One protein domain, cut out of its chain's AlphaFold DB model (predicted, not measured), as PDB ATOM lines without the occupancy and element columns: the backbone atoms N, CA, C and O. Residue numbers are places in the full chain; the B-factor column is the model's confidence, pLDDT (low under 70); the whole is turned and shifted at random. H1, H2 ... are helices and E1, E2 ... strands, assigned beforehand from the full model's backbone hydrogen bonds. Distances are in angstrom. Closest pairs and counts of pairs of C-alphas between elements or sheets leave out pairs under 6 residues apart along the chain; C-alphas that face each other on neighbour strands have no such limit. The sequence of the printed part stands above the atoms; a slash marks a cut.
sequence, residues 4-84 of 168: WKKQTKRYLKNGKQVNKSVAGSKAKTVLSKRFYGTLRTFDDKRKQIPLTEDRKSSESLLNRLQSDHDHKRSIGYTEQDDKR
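AT A GLANCE: This is residues 4 to 84 of the 168 residues of an uncharacterized protein of Rubinisphaera sp (UniProt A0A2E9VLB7). This is a long, thin, extended model: a twisted ribbon of two strands, E1 and the first part of E3, makes one half of the length. At the bend of E3 the ribbon passes into a second, shorter one, E3 with E4, and the helix H1 packs alongside it; the small helix H2 is at the far end. The printed part has 81 residues, in the order E1, E2, E3, E4, H1, H2, and its class is mixed, helices and strands. The sheet runs E2, E1, E3, E4, with E1 and E3, and E3 and E4, antiparallel. The radius of gyration of the C-alphas is 18.9 A, and the C-alphas span 58 by 27 by 17 A.

HOW THE PARTS SIT: Start with E1, residues 4 to 13, and set E3, residues 26 to 40, beside it: they are antiparallel neighbours at 158 degrees, with N 8 and O 30 at 2.8 A and N 12 and O 26 at 2.9 A, within hydrogen-bond range. E2, residues 16 to 18, meets E1 only at a point, where C-alphas 17 and 12 face each other at 4.6 A. E3 bends by 67 degrees at residue 34, and its pairing is staggered: residues 26 to 36 pair with E1, residues 36 to 40 with E4, residues 46 to 50. E3 and E4 form an antiparallel hairpin at 122 degrees, with N 39 and O 47 at 2.8 A. The sheet is strongly twisted. H1, residues 55 to 74, is on the sheet at a height over the sheet of 8.4 A; it lies over E3 and runs along the strands, at 2 degrees to E3 on the local plane. The closest C-alphas of the two are those of Leu 39 and Gln 66, 6.1 A apart. H2, residues 79 to 84, is not on the sheet and is apart from H1. In H1 and H2 every O i to N i+4 pair is within hydrogen-bond range.

IN THESE COORDINATES: Find C-alpha 4 at (100.183, 90.431, 143.180); from there E1 runs 27.9 A to Lys 13. E2 follows from Lys 16 to Val 18, 6.3 A. E3 runs 37.2 A, from C-alpha 26 at (77.788, 83.633, 135.894) to Arg 40. E4 covers 13.4 A from Arg 46 to Pro 50, and H1 28.3 A from Arg 55 to Ser 74. H2 measures 8.7 A and ends at C-alpha 84, (113.770, 121.146, 136.057).

THE WHOLE: Look for the two C-alphas farthest apart at Ala 23 and Ile 75, 58.2 A. The printed part has no cut and no long link; E2 to E3 is short, with 7 residues, and the other links are tight. The mean pLDDT of the printed part is 93.9, that of H2 is 85, and no printed residue is under 70.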
ATOM      1  N   TRP A   4     101.443  91.176 143.263       97.06
ATOM      2  CA  TRP A   4     100.183  90.431 143.180       97.06
ATOM      3  C   TRP A   4      99.533  90.561 141.803       97.06
ATOM      4  O   TRP A   4      99.801  91.499 141.055       97.06
ATOM      5  N   LYS A   5      98.647  89.625 141.454       96.50
ATOM      6  CA  LYS A   5      97.801  89.748 140.261       96.50
ATOM      7  C   LYS A   5      96.480  90.398 140.640       96.50
ATOM      8  O   LYS A   5      95.799  89.951 141.561       96.50
ATOM      9  N   LYS A   6      96.103  91.452 139.915       96.12
ATOM     10  CA  LYS A   6      94.807  92.109 140.102       96.12
ATOM     11  C   LYS A   6      93.686  91.141 139.728       96.12
ATOM     12  O   LYS A   6      93.696  90.587 138.629       96.12
ATOM     13  N   GLN A   7      92.730  90.950 140.630       96.50
ATOM     14  CA  GLN A   7      91.544  90.135 140.386       96.50
ATOM     15  C   GLN A   7      90.429  91.018 139.824       96.50
ATOM     16  O   GLN A   7      90.152  92.086 140.363       96.50
ATOM     17  N   THR A   8      89.798  90.591 138.732       95.31
ATOM     18  CA  THR A   8      88.656  91.289 138.125       95.31
ATOM     19  C   THR A   8      87.508  90.309 137.956       95.31
ATOM     20  O   THR A   8      87.688  89.234 137.386       95.31
ATOM     21  N   LYS A   9      86.314  90.670 138.428       95.44
ATOM     22  CA  LYS A   9      85.103  89.881 138.182       95.44
ATOM     23  C   LYS A   9      84.553  90.227 136.800       95.44
ATOM     24  O   LYS A   9      84.306  91.396 136.515       95.44
ATOM     25  N   ARG A  10      84.362  89.220 135.951       95.69
ATOM     26  CA  ARG A  10      83.672  89.336 134.659       95.69
ATOM     27  C   ARG A  10      82.426  88.459 134.689       95.69
ATOM     28  O   ARG A  10      82.489  87.342 135.192       95.69
ATOM     29  N   TYR A  11      81.309  88.952 134.167       96.06
ATOM     30  CA  TYR A  11      80.078  88.171 134.050       96.06
ATOM     31  C   TYR A  11      80.011  87.562 132.653       96.06
ATOM     32  O   TYR A  11      80.247  88.253 131.663       96.06
ATOM     33  N   LEU A  12      79.753  86.257 132.580       96.00
ATOM     34  CA  LEU A  12      79.731  85.497 131.333       96.00
ATOM     35  C   LEU A  12      78.373  84.813 131.153       96.00
ATOM     36  O   LEU A  12      77.837  84.242 132.102       96.00
ATOM     37  N   LYS A  13      77.852  84.821 129.924       94.88
ATOM     38  CA  LYS A  13      76.716  83.998 129.485       94.88
ATOM     39  C   LYS A  13      77.098  83.351 128.159       94.88
ATOM     40  O   LYS A  13      77.541  84.045 127.247       94.88
ATOM     41  N   ASN A  14      76.995  82.025 128.071       93.06
ATOM     42  CA  ASN A  14      77.386  81.242 126.888       93.06
ATOM     43  C   ASN A  14      78.805  81.579 126.376       93.06
ATOM     44  O   ASN A  14      79.026  81.757 125.183       93.06
ATOM     45  N   GLY A  15      79.762  81.761 127.293       89.50
ATOM     46  CA  GLY A  15      81.157  82.091 126.967       89.50
ATOM     47  C   GLY A  15      81.432  83.555 126.592       89.50
ATOM     48  O   GLY A  15      82.596  83.948 126.559       89.50
ATOM     49  N   LYS A  16      80.405  84.390 126.383       93.25
ATOM     50  CA  LYS A  16      80.557  85.817 126.051       93.25
ATOM     51  C   LYS A  16      80.425  86.702 127.289       93.25
ATOM     52  O   LYS A  16      79.641  86.404 128.190       93.25
ATOM     53  N   GLN A  17      81.194  87.793 127.333       94.38
ATOM     54  CA  GLN A  17      81.113  88.784 128.408       94.38
ATOM     55  C   GLN A  17      79.805  89.570 128.301       94.38
ATOM     56  O   GLN A  17      79.486  90.104 127.244       94.38
ATOM     57  N   VAL A  18      79.060  89.626 129.402       95.75
ATOM     58  CA  VAL A  18      77.763  90.304 129.504       95.75
ATOM     59  C   VAL A  18      77.713  91.184 130.750       95.75
ATOM     60  O   VAL A  18      78.564  91.083 131.637       95.75
ATOM     61  N   ASN A  19      76.703  92.046 130.832       94.31
ATOM     62  CA  ASN A  19      76.415  92.812 132.041       94.31
ATOM     63  C   ASN A  19      75.895  91.904 133.164       94.31
ATOM     64  O   ASN A  19      75.271  90.873 132.915       94.31
ATOM     65  N   LYS A  20      76.101  92.339 134.414       93.19
ATOM     66  CA  LYS A  20      75.633  91.633 135.619       93.19
ATOM     67  C   LYS A  20      74.114  91.405 135.628       93.19
ATOM     68  O   LYS A  20      73.658  90.408 136.171       93.19
ATOM     69  N   SER A  21      73.342  92.323 135.047       93.12
ATOM     70  CA  SER A  21      71.872  92.290 135.031       93.12
ATOM     71  C   SER A  21      71.280  91.226 134.104       93.12
ATOM     72  O   SER A  21      70.087  90.951 134.178       93.12
ATOM     73  N   VAL A  22      72.081  90.614 133.229       93.44
ATOM     74  CA  VAL A  22      71.573  89.615 132.288       93.44
ATOM     75  C   VAL A  22      71.271  88.315 133.034       93.44
ATOM     76  O   VAL A  22      72.167  87.694 133.613       93.44
ATOM     77  N   ALA A  23      70.007  87.885 132.979       91.81
ATOM     78  CA  ALA A  23      69.546  86.641 133.585       91.81
ATOM     79  C   ALA A  23      70.354  85.436 133.071       91.81
ATOM     80  O   ALA A  23      70.569  85.267 131.861       91.81
ATOM     81  N   GLY A  24      70.821  84.610 134.009       91.88
ATOM     82  CA  GLY A  24      71.691  83.463 133.738       91.88
ATOM     83  C   GLY A  24      73.177  83.801 133.562       91.88
ATOM     84  O   GLY A  24      73.949  82.926 133.175       91.88
ATOM     85  N   SER A  25      73.606  85.043 133.822       91.69
ATOM     86  CA  SER A  25      75.033  85.378 133.836       91.69
ATOM     87  C   SER A  25      75.744  84.765 135.053       91.69
ATOM     88  O   SER A  25      75.238  84.788 136.174       91.69
ATOM     89  N   LYS A  26      76.938  84.203 134.836       94.25
ATOM     90  CA  LYS A  26      77.788  83.633 135.894       94.25
ATOM     91  C   LYS A  26      79.007  84.521 136.115       94.25
ATOM     92  O   LYS A  26      79.676  84.920 135.160       94.25
ATOM     93  N   ALA A  27      79.311  84.826 137.374       94.75
ATOM     94  CA  ALA A  27      80.511  85.573 137.726       94.75
ATOM     95  C   ALA A  27      81.750  84.671 137.611       94.75
ATOM     96  O   ALA A  27      81.813  83.609 138.226       94.75
ATOM     97  N   LYS A  28      82.757  85.118 136.861       94.88
ATOM     98  CA  LYS A  28      84.074  84.487 136.769       94.88
ATOM     99  C   LYS A  28      85.138  85.469 137.238       94.88
ATOM    100  O   LYS A  28      85.242  86.585 136.723       94.88
ATOM    101  N   THR A  29      85.944  85.054 138.208       95.81
ATOM    102  CA  THR A  29      87.117  85.820 138.637       95.81
ATOM    103  C   THR A  29      88.254  85.566 137.656       95.81
ATOM    104  O   THR A  29      88.663  84.427 137.447       95.81
ATOM    105  N   VAL A  30      88.758  86.632 137.039       95.31
ATOM    106  CA  VAL A  30      89.875  86.593 136.094       95.31
ATOM    107  C   VAL A  30      91.045  87.362 136.692       95.31
ATOM    108  O   VAL A  30      90.891  88.497 137.146       95.31
ATOM    109  N   LEU A  31      92.222  86.741 136.697       95.50
ATOM    110  CA  LEU A  31      93.464  87.392 137.101       95.50
ATOM    111  C   LEU A  31      94.044  88.195 135.936       95.50
ATOM    112  O   LEU A  31      93.997  87.768 134.784       95.50
ATOM    113  N   SER A  32      94.629  89.351 136.243       95.12
ATOM    114  CA  SER A  32      95.437  90.099 135.281       95.12
ATOM    115  C   SER A  32      96.620  89.263 134.788       95.12
ATOM    116  O   SER A  32      97.244  88.532 135.559       95.12
ATOM    117  N   LYS A  33      96.971  89.439 133.509       95.12
ATOM    118  CA  LYS A  33      98.172  88.847 132.906       95.12
ATOM    119  C   LYS A  33      99.446  89.365 133.586       95.12
ATOM    120  O   LYS A  33     100.297  88.578 133.985       95.12
ATOM    121  N   ARG A  34      99.514  90.685 133.796       96.88
ATOM    122  CA  ARG A  34     100.626  91.388 134.455       96.88
ATOM    123  C   ARG A  34     100.489  91.368 135.974       96.88
ATOM    124  O   ARG A  34      99.364  91.438 136.490       96.88
ATOM    125  N   PHE A  35     101.624  91.334 136.664       97.44
ATOM    126  CA  PHE A  35     101.712  91.592 138.097       97.44
ATOM    127  C   PHE A  35     101.594  93.088 138.403       97.44
ATOM    128  O   PHE A  35     101.789  93.942 137.539       97.44
ATOM    129  N   TYR A  36     101.260  93.393 139.649       97.44
ATOM    130  CA  TYR A  36     101.188  94.737 140.205       97.44
ATOM    131  C   TYR A  36     102.014  94.802 141.485       97.44
ATOM    132  O   TYR A  36     102.109  93.812 142.213       97.44
ATOM    133  N   GLY A  37     102.588  95.973 141.744       96.88
ATOM    134  CA  GLY A  37     103.294  96.310 142.977       96.88
ATOM    135  C   GLY A  37     102.850  97.671 143.513       96.88
ATOM    136  O   GLY A  37     102.323  98.493 142.760       96.88
ATOM    137  N   THR A  38     103.061  97.911 144.809       97.00
ATOM    138  CA  THR A  38     102.899  99.240 145.421       97.00
ATOM    139  C   THR A  38     104.273  99.875 145.529       97.00
ATOM    140  O   THR A  38     105.141  99.321 146.198       97.00
ATOM    141  N   LEU A  39     104.447 101.034 144.901       96.00
ATOM    142  CA  LEU A  39     105.640 101.863 144.998       96.00
ATOM    143  C   LEU A  39     105.362 103.047 145.925       96.00
ATOM    144  O   LEU A  39     104.326 103.705 145.792       96.00
ATOM    145  N   ARG A  40     106.287 103.337 146.839       94.75
ATOM    146  CA  ARG A  40     106.267 104.558 147.649       94.75
ATOM    147  C   ARG A  40     107.130 105.608 146.950       94.75
ATOM    148  O   ARG A  40     108.348 105.452 146.896       94.75
ATOM    149  N   THR A  41     106.506 106.643 146.393       92.88
ATOM    150  CA  THR A  41     107.200 107.704 145.649       92.88
ATOM    151  C   THR A  41     108.040 108.580 146.580       92.88
ATOM    152  O   THR A  41     107.933 108.483 147.804       92.88
ATOM    153  N   PHE A  42     108.894 109.444 146.020       91.25
ATOM    154  CA  PHE A  42     109.762 110.305 146.832       91.25
ATOM    155  C   PHE A  42     108.929 111.295 147.672       91.25
ATOM    156  O   PHE A  42     109.219 111.438 148.855       91.25
ATOM    157  N   ASP A  43     107.801 111.791 147.139       88.81
ATOM    158  CA  ASP A  43     106.786 112.606 147.850       88.81
ATOM    159  C   ASP A  43     105.892 111.825 148.832       88.81
ATOM    160  O   ASP A  43     104.777 112.240 149.140       88.81
ATOM    161  N   ASP A  44     106.317 110.638 149.254       89.12
ATOM    162  CA  ASP A  44     105.603 109.773 150.200       89.12
ATOM    163  C   ASP A  44     104.226 109.234 149.740       89.12
ATOM    164  O   ASP A  44     103.502 108.567 150.482       89.12
ATOM    165  N   LYS A  45     103.852 109.439 148.474       92.69
ATOM    166  CA  LYS A  45     102.603 108.904 147.912       92.69
ATOM    167  C   LYS A  45     102.767 107.422 147.571       92.69
ATOM    168  O   LYS A  45     103.797 106.981 147.065       92.69
ATOM    169  N   ARG A  46     101.720 106.624 147.792       94.75
ATOM    170  CA  ARG A  46     101.689 105.208 147.386       94.75
ATOM    171  C   ARG A  46     100.999 105.066 146.035       94.75
ATOM    172  O   ARG A  46      99.830 105.415 145.898       94.75
ATOM    173  N   LYS A  47     101.702 104.519 145.045       94.81
ATOM    174  CA  LYS A  47     101.188 104.306 143.687       94.81
ATOM    175  C   LYS A  47     101.218 102.826 143.324       94.81
ATOM    176  O   LYS A  47     102.217 102.147 143.538       94.81
ATOM    177  N   GLN A  48     100.128 102.333 142.742       95.75
ATOM    178  CA  GLN A  48     100.099 100.999 142.142       95.75
ATOM    179  C   GLN A  48     100.693 101.056 140.736       95.75
ATOM    180  O   GLN A  48     100.319 101.924 139.944       95.75
ATOM    181  N   ILE A  49     101.598 100.132 140.422       95.00
ATOM    182  CA  ILE A  49     102.300 100.108 139.136       95.00
ATOM    183  C   ILE A  49     102.134  98.732 138.490       95.00
ATOM    184  O   ILE A  49     102.363  97.721 139.163       95.00
ATOM    185  N   PRO A  50     101.727  98.670 137.209       96.44
ATOM    186  CA  PRO A  50     101.763  97.431 136.449       96.44
ATOM    187  C   PRO A  50     103.216  97.048 136.145       96.44
ATOM    188  O   PRO A  50     103.988  97.847 135.621       96.44
ATOM    189  N   LEU A  51     103.576  95.807 136.447       96.06
ATOM    190  CA  LEU A  51     104.917  95.248 136.268       96.06
ATOM    191  C   LEU A  51     104.930  94.292 135.066       96.06
ATOM    192  O   LEU A  51     104.158  94.481 134.122       96.06
ATOM    193  N   THR A  52     105.815  93.299 135.061       96.44
ATOM    194  CA  THR A  52     105.931  92.281 134.010       96.44
ATOM    195  C   THR A  52     104.937  91.132 134.239       96.44
ATOM    196  O   THR A  52     104.132  91.134 135.175       96.44
ATOM    197  N   GLU A  53     104.919  90.164 133.324       95.62
ATOM    198  CA  GLU A  53     104.090  88.955 133.442       95.62
ATOM    199  C   GLU A  53     104.756  87.865 134.281       95.62
ATOM    200  O   GLU A  53     104.059  87.035 134.863       95.62
ATOM    201  N   ASP A  54     106.086  87.896 134.372       96.81
ATOM    202  CA  ASP A  54     106.871  87.020 135.227       96.81
ATOM    203  C   ASP A  54     107.053  87.637 136.623       96.81
ATOM    204  O   ASP A  54     107.268  88.840 136.796       96.81
ATOM    205  N   ARG A  55     106.954  86.786 137.644       94.38
ATOM    206  CA  ARG A  55     106.984  87.197 139.044       94.38
ATOM    207  C   ARG A  55     108.372  87.668 139.465       94.38
ATOM    208  O   ARG A  55     108.475  88.700 140.121       94.38
ATOM    209  N   LYS A  56     109.424  86.937 139.087       95.69
ATOM    210  CA  LYS A  56     110.795  87.220 139.541       95.69
ATOM    211  C   LYS A  56     111.303  88.536 138.953       95.69
ATOM    212  O   LYS A  56     111.816  89.385 139.681       95.69
ATOM    213  N   SER A  57     111.079  88.748 137.656       95.62
ATOM    214  CA  SER A  57     111.357  90.030 136.996       95.62
ATOM    215  C   SER A  57     110.535  91.180 137.586       95.62
ATOM    216  O   SER A  57     111.073  92.267 137.784       95.62
ATOM    217  N   SER A  58     109.266  90.946 137.942       96.50
ATOM    218  CA  SER A  58     108.424  91.954 138.599       96.50
ATOM    219  C   SER A  58     108.958  92.362 139.974       96.50
ATOM    220  O   SER A  58     109.009  93.551 140.277       96.50
ATOM    221  N   GLU A  59     109.366  91.401 140.804       96.56
ATOM    222  CA  GLU A  59     109.935  91.669 142.131       96.56
ATOM    223  C   GLU A  59     111.260  92.441 142.027       96.56
ATOM    224  O   GLU A  59     111.446  93.437 142.728       96.56
ATOM    225  N   SER A  60     112.143  92.046 141.101       97.06
ATOM    226  CA  SER A  60     113.405  92.752 140.835       97.06
ATOM    227  C   SER A  60     113.179  94.186 140.339       97.06
ATOM    228  O   SER A  60     113.773  95.125 140.874       97.06
ATOM    229  N   LEU A  61     112.269  94.378 139.377       96.50
ATOM    230  CA  LEU A  61     111.919  95.701 138.857       96.50
ATOM    231  C   LEU A  61     111.321  96.593 139.949       96.50
ATOM    232  O   LEU A  61     111.691  97.759 140.059       96.50
ATOM    233  N   LEU A  62     110.417  96.050 140.769       96.94
ATOM    234  CA  LEU A  62     109.811  96.799 141.864       96.94
ATOM    235  C   LEU A  62     110.868  97.237 142.884       96.94
ATOM    236  O   LEU A  62     110.860  98.398 143.281       96.94
ATOM    237  N   ASN A  63     111.792  96.342 143.259       96.69
ATOM    238  CA  ASN A  63     112.920  96.657 144.145       96.69
ATOM    239  C   ASN A  63     113.771  97.798 143.591       96.69
ATOM    240  O   ASN A  63     114.004  98.766 144.306       96.69
ATOM    241  N   ARG A  64     114.151  97.733 142.311       96.88
ATOM    242  CA  ARG A  64     114.913  98.804 141.659       96.88
ATOM    243  C   ARG A  64     114.186 100.149 141.717       96.88
ATOM    244  O   ARG A  64     114.772 101.137 142.142       96.88
ATOM    245  N   LEU A  65     112.906 100.181 141.340       95.88
ATOM    246  CA  LEU A  65     112.109 101.412 141.370       95.88
ATOM    247  C   LEU A  65     112.004 101.990 142.785       95.88
ATOM    248  O   LEU A  65     112.078 103.204 142.963       95.88
ATOM    249  N   GLN A  66     111.827 101.137 143.794       96.25
ATOM    250  CA  GLN A  66     111.751 101.581 145.182       96.25
ATOM    251  C   GLN A  66     113.088 102.162 145.651       96.25
ATOM    252  O   GLN A  66     113.089 103.248 146.221       96.25
ATOM    253  N   SER A  67     114.211 101.509 145.336       96.38
ATOM    254  CA  SER A  67     115.551 102.027 145.628       96.38
ATOM    255  C   SER A  67     115.805 103.388 144.977       96.38
ATOM    256  O   SER A  67     116.294 104.291 145.651       96.38
ATOM    257  N   ASP A  68     115.409 103.577 143.715       94.81
ATOM    258  CA  ASP A  68     115.544 104.866 143.022       94.81
ATOM    259  C   ASP A  68     114.737 105.971 143.729       94.81
ATOM    260  O   ASP A  68     115.213 107.094 143.917       94.81
ATOM    261  N   HIS A  69     113.511 105.662 144.160       94.81
ATOM    262  CA  HIS A  69     112.657 106.609 144.879       94.81
ATOM    263  C   HIS A  69     113.126 106.899 146.306       94.81
ATOM    264  O   HIS A  69     113.010 108.041 146.757       94.81
ATOM    265  N   ASP A  70     113.660 105.905 147.010       94.12
ATOM    266  CA  ASP A  70     114.216 106.092 148.348       94.12
ATOM    267  C   ASP A  70     115.525 106.886 148.294       94.12
ATOM    268  O   ASP A  70     115.724 107.780 149.116       94.12
ATOM    269  N   HIS A  71     116.357 106.666 147.272       94.31
ATOM    270  CA  HIS A  71     117.525 107.504 147.016       94.31
ATOM    271  C   HIS A  71     117.114 108.959 146.754       94.31
ATOM    272  O   HIS A  71     117.599 109.859 147.438       94.31
ATOM    273  N   LYS A  72     116.146 109.195 145.855       93.56
ATOM    274  CA  LYS A  72     115.571 110.533 145.623       93.56
ATOM    275  C   LYS A  72     115.068 111.171 146.924       93.56
ATOM    276  O   LYS A  72     115.356 112.335 147.184       93.56
ATOM    277  N   ARG A  73     114.381 110.413 147.784       91.88
ATOM    278  CA  ARG A  73     113.928 110.923 149.087       91.88
ATOM    279  C   ARG A  73     115.102 111.299 149.999       91.88
ATOM    280  O   ARG A  73     115.053 112.352 150.622       91.88
ATOM    281  N   SER A  74     116.151 110.476 150.060       92.50
ATOM    282  CA  SER A  74     117.311 110.724 150.932       92.50
ATOM    283  C   SER A  74     118.068 112.012 150.601       92.50
ATOM    284  O   SER A  74     118.589 112.657 151.503       92.50
ATOM    285  N   ILE A  75     118.078 112.420 149.329       92.94
ATOM    286  CA  ILE A  75     118.726 113.661 148.877       92.94
ATOM    287  C   ILE A  75     117.775 114.871 148.892       92.94
ATOM    288  O   ILE A  75     118.136 115.933 148.394       92.94
ATOM    289  N   GLY A  76     116.550 114.716 149.411       90.44
ATOM    290  CA  GLY A  76     115.541 115.780 149.434       90.44
ATOM    291  C   GLY A  76     115.001 116.162 148.052       90.44
ATOM    292  O   GLY A  76     114.582 117.296 147.851       90.44
ATOM    293  N   TYR A  77     115.032 115.237 147.089       90.00
ATOM    294  CA  TYR A  77     114.578 115.472 145.718       90.00
ATOM    295  C   TYR A  77     113.077 115.782 145.673       90.00
ATOM    296  O   TYR A  77     112.273 115.061 146.269       90.00
ATOM    297  N   THR A  78     112.691 116.813 144.919       88.50
ATOM    298  CA  THR A  78     111.300 117.289 144.841       88.50
ATOM    299  C   THR A  78     110.689 117.124 143.446       88.50
ATOM    300  O   THR A  78     111.390 116.961 142.445       88.50
ATOM    301  N   GLU A  79     109.359 117.253 143.334       85.25
ATOM    302  CA  GLU A  79     108.678 117.295 142.027       85.25
ATOM    303  C   GLU A  79     109.200 118.445 141.137       85.25
ATOM    304  O   GLU A  79     109.167 118.353 139.906       85.25
ATOM    305  N   GLN A  80     109.693 119.539 141.737       84.56
ATOM    306  CA  GLN A  80     110.289 120.640 140.979       84.56
ATOM    307  C   GLN A  80     111.605 120.229 140.320       84.56
ATOM    308  O   GLN A  80     111.878 120.684 139.211       84.56
ATOM    309  N   ASP A  81     112.396 119.363 140.951       85.88
ATOM    310  CA  ASP A  81     113.658 118.882 140.390       85.88
ATOM    311  C   ASP A  81     113.421 117.983 139.176       85.88
ATOM    312  O   ASP A  81     114.067 118.164 138.143       85.88
ATOM    313  N   ASP A  82     112.416 117.100 139.235       84.25
ATOM    314  CA  ASP A  82     111.994 116.310 138.069       84.25
ATOM    315  C   ASP A  82     111.552 117.229 136.920       84.25
ATOM    316  O   ASP A  82     111.973 117.027 135.781       84.25
ATOM    317  N   LYS A  83     110.778 118.286 137.204       83.88
ATOM    318  CA  LYS A  83     110.386 119.281 136.187       83.88
ATOM    319  C   LYS A  83     111.589 120.041 135.627       83.88
ATOM    320  O   LYS A  83     111.650 120.258 134.421       83.88
ATOM    321  N   ARG A  84     112.558 120.415 136.469       83.56
ATOM    322  CA  ARG A  84     113.770 121.146 136.057       83.56
ATOM    323  C   ARG A  84     114.722 120.311 135.211       83.56
ATOM    324  O   ARG A  84     115.494 120.903 134.453       83.56
TER     325      ARG A  84